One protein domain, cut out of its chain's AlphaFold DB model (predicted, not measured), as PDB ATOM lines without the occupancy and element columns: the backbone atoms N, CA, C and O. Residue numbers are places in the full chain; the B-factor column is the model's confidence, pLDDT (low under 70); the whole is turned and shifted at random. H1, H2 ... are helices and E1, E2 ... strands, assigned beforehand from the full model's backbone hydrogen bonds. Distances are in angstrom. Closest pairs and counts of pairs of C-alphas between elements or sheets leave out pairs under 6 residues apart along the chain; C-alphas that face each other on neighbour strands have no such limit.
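This is residues 33 to 98 of the 98 residues of an uncharacterized protein of Gallionellales bacterium 24-53-125 (UniProt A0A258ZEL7). A small twisted sheet forms one end, and helix H1 leads away from it, residues 74 to 81 sticking out, to a tail without named elements, residues 84 to 98, that folds back. The 66 printed residues include strands E1 to E4, then H1; the class is mixed, helices and strands. The mixed sheet's order is E2, E3, E1, E4. The whole is only just extended, close to loose, with radius of gyration of the C-alphas 16.3 A and spans 48 by 24 by 19 A.

E1, residues 33 to 37, is parallel to E3, residues 56 to 64; N 34 and O 56, 2.9 A apart, are within hydrogen-bond range. E3 bends by 98 degrees at residue 61. E2, residues 46 to 48, forms an antiparallel hairpin with E3, N 47 to O 57 being 2.8 A. E4, residues 67 to 69, is antiparallel to E1, N 35 to O 68 being 2.8 A. H1, residues 70 to 83, only grazes the sheet with residues 70 to 73; every O i to N i+4 pair is within range.

E1 begins at C-alpha 33 (138.134, 72.779, -32.606). H1, 19.9 A long, ends at C-alpha 83 (129.779, 58.753, -13.612).

The farthest C-alphas, Glu 51 and Gly 98, are 50.0 A apart. The printed part has no cut and no long link. Residues 94 to 98 have pLDDT under 70.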
ATOM      1  N   MET A  33     138.683  71.946 -33.664       93.25
ATOM      2  CA  MET A  33     138.134  72.779 -32.606       93.25
ATOM      3  C   MET A  33     138.864  72.471 -31.304       93.25
ATOM      4  O   MET A  33     138.997  71.311 -30.911       93.25
ATOM      5  N   THR A  34     139.332  73.519 -30.640       94.62
ATOM      6  CA  THR A  34     140.030  73.432 -29.356       94.62
ATOM      7  C   THR A  34     139.339  74.292 -28.303       94.62
ATOM      8  O   THR A  34     138.577  75.208 -28.615       94.62
ATOM      9  N   PHE A  35     139.587  73.984 -27.036       95.50
ATOM     10  CA  PHE A  35     138.970  74.626 -25.881       95.50
ATOM     11  C   PHE A  35     140.039  74.891 -24.830       95.50
ATOM     12  O   PHE A  35     140.912  74.058 -24.621       95.50
ATOM     13  N   GLY A  36     139.986  76.018 -24.134       95.44
ATOM     14  CA  GLY A  36     140.923  76.281 -23.041       95.44
ATOM     15  C   GLY A  36     141.285  77.745 -22.934       95.44
ATOM     16  O   GLY A  36     140.547  78.606 -23.401       95.44
ATOM     17  N   ASN A  37     142.405  78.047 -22.294       96.12
ATOM     18  CA  ASN A  37     142.839  79.420 -22.097       96.12
ATOM     19  C   ASN A  37     144.368  79.523 -21.976       96.12
ATOM     20  O   ASN A  37     144.887  79.873 -20.910       96.12
ATOM     21  N   PRO A  38     145.112  79.248 -23.062       92.94
ATOM     22  CA  PRO A  38     146.576  79.229 -23.028       92.94
ATOM     23  C   PRO A  38     147.185  80.596 -22.675       92.94
ATOM     24  O   PRO A  38     148.275  80.659 -22.116       92.94
ATOM     25  N   ASN A  39     146.463  81.689 -22.950       93.12
ATOM     26  CA  ASN A  39     146.922  83.063 -22.731       93.12
ATOM     27  C   ASN A  39     146.339  83.719 -21.464       93.12
ATOM     28  O   ASN A  39     146.510  84.920 -21.268       93.12
ATOM     29  N   ASN A  40     145.670  82.954 -20.592       94.25
ATOM     30  CA  ASN A  40     145.085  83.431 -19.329       94.25
ATOM     31  C   ASN A  40     144.094  84.602 -19.470       94.25
ATOM     32  O   ASN A  40     143.978  85.451 -18.584       94.25
ATOM     33  N   GLU A  41     143.356  84.622 -20.572       94.56
ATOM     34  CA  GLU A  41     142.290  85.567 -20.868       94.56
ATOM     35  C   GLU A  41     141.167  85.508 -19.823       94.56
ATOM     36  O   GLU A  41     140.910  84.479 -19.195       94.56
ATOM     37  N   THR A  42     140.488  86.631 -19.615       95.00
ATOM     38  CA  THR A  42     139.435  86.756 -18.597       95.00
ATOM     39  C   THR A  42     138.028  86.598 -19.156       95.00
ATOM     40  O   THR A  42     137.093  86.399 -18.385       95.00
ATOM     41  N   GLU A  43     137.867  86.679 -20.475       95.38
ATOM     42  CA  GLU A  43     136.569  86.672 -21.144       95.38
ATOM     43  C   GLU A  43     136.420  85.464 -22.063       95.38
ATOM     44  O   GLU A  43     137.367  85.024 -22.713       95.38
ATOM     45  N   GLN A  44     135.203  84.930 -22.118       95.75
ATOM     46  CA  GLN A  44     134.851  83.855 -23.032       95.75
ATOM     47  C   GLN A  44     134.678  84.421 -24.440       95.75
ATOM     48  O   GLN A  44     133.895  85.349 -24.650       95.75
ATOM     49  N   ARG A  45     135.364  83.831 -25.416       94.31
ATOM     50  CA  ARG A  45     135.245  84.218 -26.825       94.31
ATOM     51  C   ARG A  45     135.645  83.091 -27.763       94.31
ATOM     52  O   ARG A  45     136.303  82.137 -27.361       94.31
ATOM     53  N   PHE A  46     135.265  83.240 -29.022       93.06
ATOM     54  CA  PHE A  46     135.668  82.354 -30.104       93.06
ATOM     55  C   PHE A  46     136.781  83.003 -30.927       93.06
ATOM     56  O   PHE A  46     136.726  84.204 -31.203       93.06
ATOM     57  N   ILE A  47     137.787  82.216 -31.295       92.06
ATOM     58  CA  ILE A  47     138.952  82.651 -32.065       92.06
ATOM     59  C   ILE A  47     139.092  81.729 -33.273       92.06
ATOM     60  O   ILE A  47     139.259  80.522 -33.116       92.06
ATOM     61  N   GLU A  48     139.057  82.297 -34.474       90.31
ATOM     62  CA  GLU A  48     139.466  81.587 -35.687       90.31
ATOM     63  C   GLU A  48     140.998  81.564 -35.763       90.31
ATOM     64  O   GLU A  48     141.668  82.586 -35.596       90.31
ATOM     65  N   LEU A  49     141.562  80.381 -35.981       83.75
ATOM     66  CA  LEU A  49     142.995  80.144 -36.079       83.75
ATOM     67  C   LEU A  49     143.374  80.068 -37.559       83.75
ATOM     68  O   LEU A  49     143.454  78.993 -38.150       83.75
ATOM     69  N   GLY A  50     143.609  81.236 -38.155       83.88
ATOM     70  CA  GLY A  50     144.028  81.359 -39.548       83.88
ATOM     71  C   GLY A  50     142.950  81.976 -40.429       83.88
ATOM     72  O   GLY A  50     142.605  83.141 -40.249       83.88
ATOM     73  N   GLU A  51     142.486  81.225 -41.427       83.06
ATOM     74  CA  GLU A  51     141.514  81.701 -42.414       83.06
ATOM     75  C   GLU A  51     140.056  81.552 -41.939       83.06
ATOM     76  O   GLU A  51     139.770  80.667 -41.126       83.06
ATOM     77  N   PRO A  52     139.124  82.386 -42.444       80.69
ATOM     78  CA  PRO A  52     137.709  82.285 -42.101       80.69
ATOM     79  C   PRO A  52     137.156  80.883 -42.354       80.69
ATOM     80  O   PRO A  52     137.288  80.341 -43.453       80.69
ATOM     81  N   GLY A  53     136.523  80.304 -41.333       79.00
ATOM     82  CA  GLY A  53     136.018  78.933 -41.382       79.00
ATOM     83  C   GLY A  53     137.070  77.835 -41.205       79.00
ATOM     84  O   GLY A  53     136.696  76.673 -41.321       79.00
ATOM     85  N   GLY A  54     138.335  78.163 -40.920       86.44
ATOM     86  CA  GLY A  54     139.397  77.209 -40.580       86.44
ATOM     87  C   GLY A  54     139.316  76.670 -39.140       86.44
ATOM     88  O   GLY A  54     138.263  76.758 -38.499       86.44
ATOM     89  N   PRO A  55     140.415  76.096 -38.609       91.69
ATOM     90  CA  PRO A  55     140.477  75.648 -37.223       91.69
ATOM     91  C   PRO A  55     140.142  76.775 -36.250       91.69
ATOM     92  O   PRO A  55     140.376  77.950 -36.526       91.69
ATOM     93  N   CYS A  56     139.611  76.432 -35.087       94.31
ATOM     94  CA  CYS A  56     139.135  77.423 -34.135       94.31
ATOM     95  C   CYS A  56     139.384  77.022 -32.685       94.31
ATOM     96  O   CYS A  56     139.600  75.855 -32.350       94.31
ATOM     97  N   MET A  57     139.343  78.022 -31.811       94.56
ATOM     98  CA  MET A  57     139.484  77.859 -30.376       94.56
ATOM     99  C   MET A  57     138.381  78.609 -29.643       94.56
ATOM    100  O   MET A  57     138.091  79.772 -29.926       94.56
ATOM    101  N   PHE A  58     137.800  77.951 -28.651       95.69
ATOM    102  CA  PHE A  58     136.888  78.565 -27.709       95.69
ATOM    103  C   PHE A  58     137.603  78.831 -26.383       95.69
ATOM    104  O   PHE A  58     138.069  77.905 -25.713       95.69
ATOM    105  N   ILE A  59     137.687  80.105 -26.001       96.50
ATOM    106  CA  ILE A  59     138.317  80.522 -24.753       96.50
ATOM    107  C   ILE A  59     137.411  80.175 -23.576       96.50
ATOM    108  O   ILE A  59     136.293  80.681 -23.477       96.50
ATOM    109  N   VAL A  60     137.921  79.353 -22.660       95.62
ATOM    110  CA  VAL A  60     137.277  78.972 -21.399       95.62
ATOM    111  C   VAL A  60     138.064  79.615 -20.253       95.62
ATOM    112  O   VAL A  60     139.081  79.060 -19.839       95.62
ATOM    113  N   PRO A  61     137.636  80.770 -19.704       93.75
ATOM    114  CA  PRO A  61     138.442  81.548 -18.755       93.75
ATOM    115  C   PRO A  61     138.933  80.781 -17.520       93.75
ATOM    116  O   PRO A  61     139.992  81.104 -16.983       93.75
ATOM    117  N   ASN A  62     138.191  79.757 -17.090       94.19
ATOM    118  CA  ASN A  62     138.534  78.915 -15.943       94.19
ATOM    119  C   ASN A  62     139.675  77.915 -16.227       94.19
ATOM    120  O   ASN A  62     140.314  77.457 -15.286       94.19
ATOM    121  N   GLU A  63     139.985  77.627 -17.493       92.56
ATOM    122  CA  GLU A  63     141.009  76.662 -17.930       92.56
ATOM    123  C   GLU A  63     142.364  77.339 -18.211       92.56
ATOM    124  O   GLU A  63     142.983  77.151 -19.261       92.56
ATOM    125  N   LYS A  64     142.812  78.195 -17.285       92.25
ATOM    126  CA  LYS A  64     144.032  79.010 -17.427       92.25
ATOM    127  C   LYS A  64     145.280  78.157 -17.663       92.25
ATOM    128  O   LYS A  64     145.603  77.294 -16.855       92.25
ATOM    129  N   GLY A  65     145.995  78.446 -18.747       92.50
ATOM    130  CA  GLY A  65     147.209  77.740 -19.160       92.50
ATOM    131  C   GLY A  65     146.962  76.385 -19.826       92.50
ATOM    132  O   GLY A  65     147.924  75.765 -20.272       92.50
ATOM    133  N   ASN A  66     145.707  75.942 -19.934       93.31
ATOM    134  CA  ASN A  66     145.359  74.653 -20.522       93.31
ATOM    135  C   ASN A  66     144.822  74.809 -21.944       93.31
ATOM    136  O   ASN A  66     144.233  75.833 -22.308       93.31
ATOM    137  N   LEU A  67     144.991  73.748 -22.726       93.44
ATOM    138  CA  LEU A  67     144.393  73.581 -24.039       93.44
ATOM    139  C   LEU A  67     143.914  72.139 -24.174       93.44
ATOM    140  O   LEU A  67     144.641  71.207 -23.843       93.44
ATOM    141  N   TRP A  68     142.705  71.990 -24.685       93.88
ATOM    142  CA  TRP A  68     142.010  70.732 -24.862       93.88
ATOM    143  C   TRP A  68     141.566  70.621 -26.319       93.88
ATOM    144  O   TRP A  68     140.964  71.541 -26.881       93.88
ATOM    145  N   SER A  69     141.852  69.489 -26.939       92.19
ATOM    146  CA  SER A  69     141.285  69.089 -28.225       92.19
ATOM    147  C   SER A  69     139.822  68.668 -28.066       92.19
ATOM    148  O   SER A  69     139.385  68.262 -26.986       92.19
ATOM    149  N   CYS A  70     139.055  68.712 -29.158       89.56
ATOM    150  CA  CYS A  70     137.662  68.256 -29.158       89.56
ATOM    151  C   CYS A  70     137.541  66.798 -28.680       89.56
ATOM    152  O   CYS A  70     136.659  66.467 -27.895       89.56
ATOM    153  N   LEU A  71     138.496  65.951 -29.064       89.25
ATOM    154  CA  LEU A  71     138.565  64.563 -28.617       89.25
ATOM    155  C   LEU A  71     138.684  64.434 -27.090       89.25
ATOM    156  O   LEU A  71     138.030  63.586 -26.488       89.25
ATOM    157  N   GLU A  72     139.535  65.230 -26.445       89.69
ATOM    158  CA  GLU A  72     139.690  65.164 -24.986       89.69
ATOM    159  C   GLU A  72     138.406  65.609 -24.279       89.69
ATOM    160  O   GLU A  72     138.005  64.995 -23.288       89.69
ATOM    161  N   ILE A  73     137.715  66.608 -24.838       89.81
ATOM    162  CA  ILE A  73     136.385  67.013 -24.374       89.81
ATOM    163  C   ILE A  73     135.374  65.871 -24.543       89.81
ATOM    164  O   ILE A  73     134.622  65.596 -23.608       89.81
ATOM    165  N   GLU A  74     135.364  65.163 -25.675       86.38
ATOM    166  CA  GLU A  74     134.481  64.008 -25.902       86.38
ATOM    167  C   GLU A  74     134.738  62.881 -24.897       86.38
ATOM    168  O   GLU A  74     133.793  62.333 -24.323       86.38
ATOM    169  N   LEU A  75     136.009  62.560 -24.634       86.94
ATOM    170  CA  LEU A  75     136.393  61.554 -23.644       86.94
ATOM    171  C   LEU A  75     135.958  61.960 -22.234       86.94
ATOM    172  O   LEU A  75     135.415  61.131 -21.498       86.94
ATOM    173  N   LEU A  76     136.136  63.233 -21.865       87.06
ATOM    174  CA  LEU A  76     135.661  63.762 -20.589       87.06
ATOM    175  C   LEU A  76     134.133  63.678 -20.487       87.06
ATOM    176  O   LEU A  76     133.617  63.215 -19.470       87.06
ATOM    177  N   CYS A  77     133.406  64.065 -21.538       85.25
ATOM    178  CA  CYS A  77     131.948  63.960 -21.597       85.25
ATOM    179  C   CYS A  77     131.485  62.508 -21.441       85.25
ATOM    180  O   CYS A  77     130.581  62.230 -20.650       85.25
ATOM    181  N   ALA A  78     132.127  61.569 -22.139       85.06
ATOM    182  CA  ALA A  78     131.825  60.148 -22.038       85.06
ATOM    183  C   ALA A  78     132.074  59.621 -20.615       85.06
ATOM    184  O   ALA A  78     131.193  58.984 -20.032       85.06
ATOM    185  N   ALA A  79     133.217  59.948 -20.005       84.94
ATOM    186  CA  ALA A  79     133.516  59.568 -18.626       84.94
ATOM    187  C   ALA A  79     132.502  60.159 -17.630       84.94
ATOM    188  O   ALA A  79     131.981  59.444 -16.771       84.94
ATOM    189  N   GLN A  80     132.159  61.442 -17.775       84.19
ATOM    190  CA  GLN A  80     131.141  62.101 -16.952       84.19
ATOM    191  C   GLN A  80     129.759  61.471 -17.136       84.19
ATOM    192  O   GLN A  80     129.036  61.309 -16.156       84.19
ATOM    193  N   SER A  81     129.393  61.066 -18.354       82.00
ATOM    194  CA  SER A  81     128.110  60.406 -18.622       82.00
ATOM    195  C   SER A  81     127.972  59.076 -17.876       82.00
ATOM    196  O   SER A  81     126.905  58.782 -17.346       82.00
ATOM    197  N   LEU A  82     129.068  58.316 -17.759       80.50
ATOM    198  CA  LEU A  82     129.110  57.074 -16.986       80.50
ATOM    199  C   LEU A  82     129.017  57.364 -15.488       80.50
ATOM    200  O   LEU A  82     128.265  56.716 -14.765       80.50
ATOM    201  N   LEU A  83     129.757  58.366 -15.017       79.56
ATOM    202  CA  LEU A  83     129.779  58.753 -13.612       79.56
ATOM    203  C   LEU A  83     128.457  59.362 -13.133       79.56
ATOM    204  O   LEU A  83     128.136  59.219 -11.955       79.56
ATOM    205  N   ASN A  84     127.701  60.020 -14.009       79.50
ATOM    206  CA  ASN A  84     126.448  60.706 -13.693       79.50
ATOM    207  C   ASN A  84     125.219  59.905 -14.150       79.50
ATOM    208  O   ASN A  84     124.209  60.479 -14.553       79.50
ATOM    209  N   VAL A  85     125.272  58.573 -14.082       79.94
ATOM    210  CA  VAL A  85     124.071  57.745 -14.255       79.94
ATOM    211  C   VAL A  85     123.252  57.776 -12.965       79.94
ATOM    212  O   VAL A  85     123.765  57.457 -11.892       79.94
ATOM    213  N   HIS A  86     121.969  58.141 -13.062       83.94
ATOM    214  CA  HIS A  86     121.034  58.171 -11.933       83.94
ATOM    215  C   HIS A  86     119.826  57.255 -12.177       83.94
ATOM    216  O   HIS A  86     119.323  57.156 -13.294       83.94
ATOM    217  N   CYS A  87     119.307  56.642 -11.111       81.56
ATOM    218  CA  CYS A  87     118.012  55.962 -11.081       81.56
ATOM    219  C   CYS A  87     117.186  56.531  -9.925       81.56
ATOM    220  O   CYS A  87     117.663  56.586  -8.793       81.56
ATOM    221  N   ASN A  88     115.962  56.990 -10.200       88.00
ATOM    222  CA  ASN A  88     115.088  57.630  -9.203       88.00
ATOM    223  C   ASN A  88     115.771  58.780  -8.432       88.00
ATOM    224  O   ASN A  88     115.595  58.934  -7.226       88.00
ATOM    225  N   GLY A  89     116.599  59.567  -9.127       83.06
ATOM    226  CA  GLY A  89     117.359  60.676  -8.544       83.06
ATOM    227  C   GLY A  89     118.633  60.266  -7.797       83.06
ATOM    228  O   GLY A  89     119.480  61.119  -7.544       83.06
ATOM    229  N   GLN A  90     118.834  58.978  -7.513       81.31
ATOM    230  CA  GLN A  90     120.041  58.478  -6.855       81.31
ATOM    231  C   GLN A  90     121.118  58.122  -7.874       81.31
ATOM    232  O   GLN A  90     120.845  57.460  -8.873       81.31
ATOM    233  N   ARG A  91     122.353  58.549  -7.608       80.31
ATOM    234  CA  ARG A  91     123.519  58.222  -8.432       80.31
ATOM    235  C   ARG A  91     123.825  56.725  -8.330       80.31
ATOM    236  O   ARG A  91     123.958  56.205  -7.226       80.31
ATOM    237  N   LEU A  92     123.939  56.042  -9.469       78.88
ATOM    238  CA  LEU A  92     124.172  54.594  -9.529       78.88
ATOM    239  C   LEU A  92     125.639  54.205  -9.312       78.88
ATOM    240  O   LEU A  92     125.909  53.110  -8.829       78.88
ATOM    241  N   ILE A  93     126.583  55.086  -9.655       76.38
ATOM    242  CA  ILE A  93     128.013  54.867  -9.417       76.38
ATOM    243  C   ILE A  93     128.434  55.657  -8.176       76.38
ATOM    244  O   ILE A  93     128.506  56.885  -8.207       76.38
ATOM    245  N   ILE A  94     128.720  54.942  -7.087       67.00
ATOM    246  CA  ILE A  94     129.279  55.498  -5.851       67.00
ATOM    247  C   ILE A  94     130.788  55.245  -5.889       67.00
ATOM    248  O   ILE A  94     131.236  54.109  -5.742       67.00
ATOM    249  N   THR A  95     131.585  56.284  -6.123       65.81
ATOM    250  CA  THR A  95     133.035  56.212  -5.903       65.81
ATOM    251  C   THR A  95     133.265  56.305  -4.397       65.81
ATOM    252  O   THR A  95     132.920  57.325  -3.807       65.81
ATOM    253  N   GLY A  96     133.742  55.226  -3.771       58.56
ATOM    254  CA  GLY A  96     133.906  55.146  -2.317       58.56
ATOM    255  C   GLY A  96     134.798  56.255  -1.755       58.56
ATOM    256  O   GLY A  96     135.770  56.653  -2.394       58.56
ATOM    257  N   GLU A  97     134.448  56.743  -0.564       54.56
ATOM    258  CA  GLU A  97     135.305  57.617   0.239       54.56
ATOM    259  C   GLU A  97     136.512  56.792   0.712       54.56
ATOM    260  O   GLU A  97     136.345  55.778   1.393       54.56
ATOM    261  N   GLY A  98     137.708  57.182   0.268       45.06
ATOM    262  CA  GLY A  98     138.976  56.727   0.841       45.06
ATOM    263  C   GLY A  98     139.372  57.588   2.028       45.06
ATOM    264  O   GLY A  98     139.039  58.795   2.001       45.06
TER     265      GLY A  98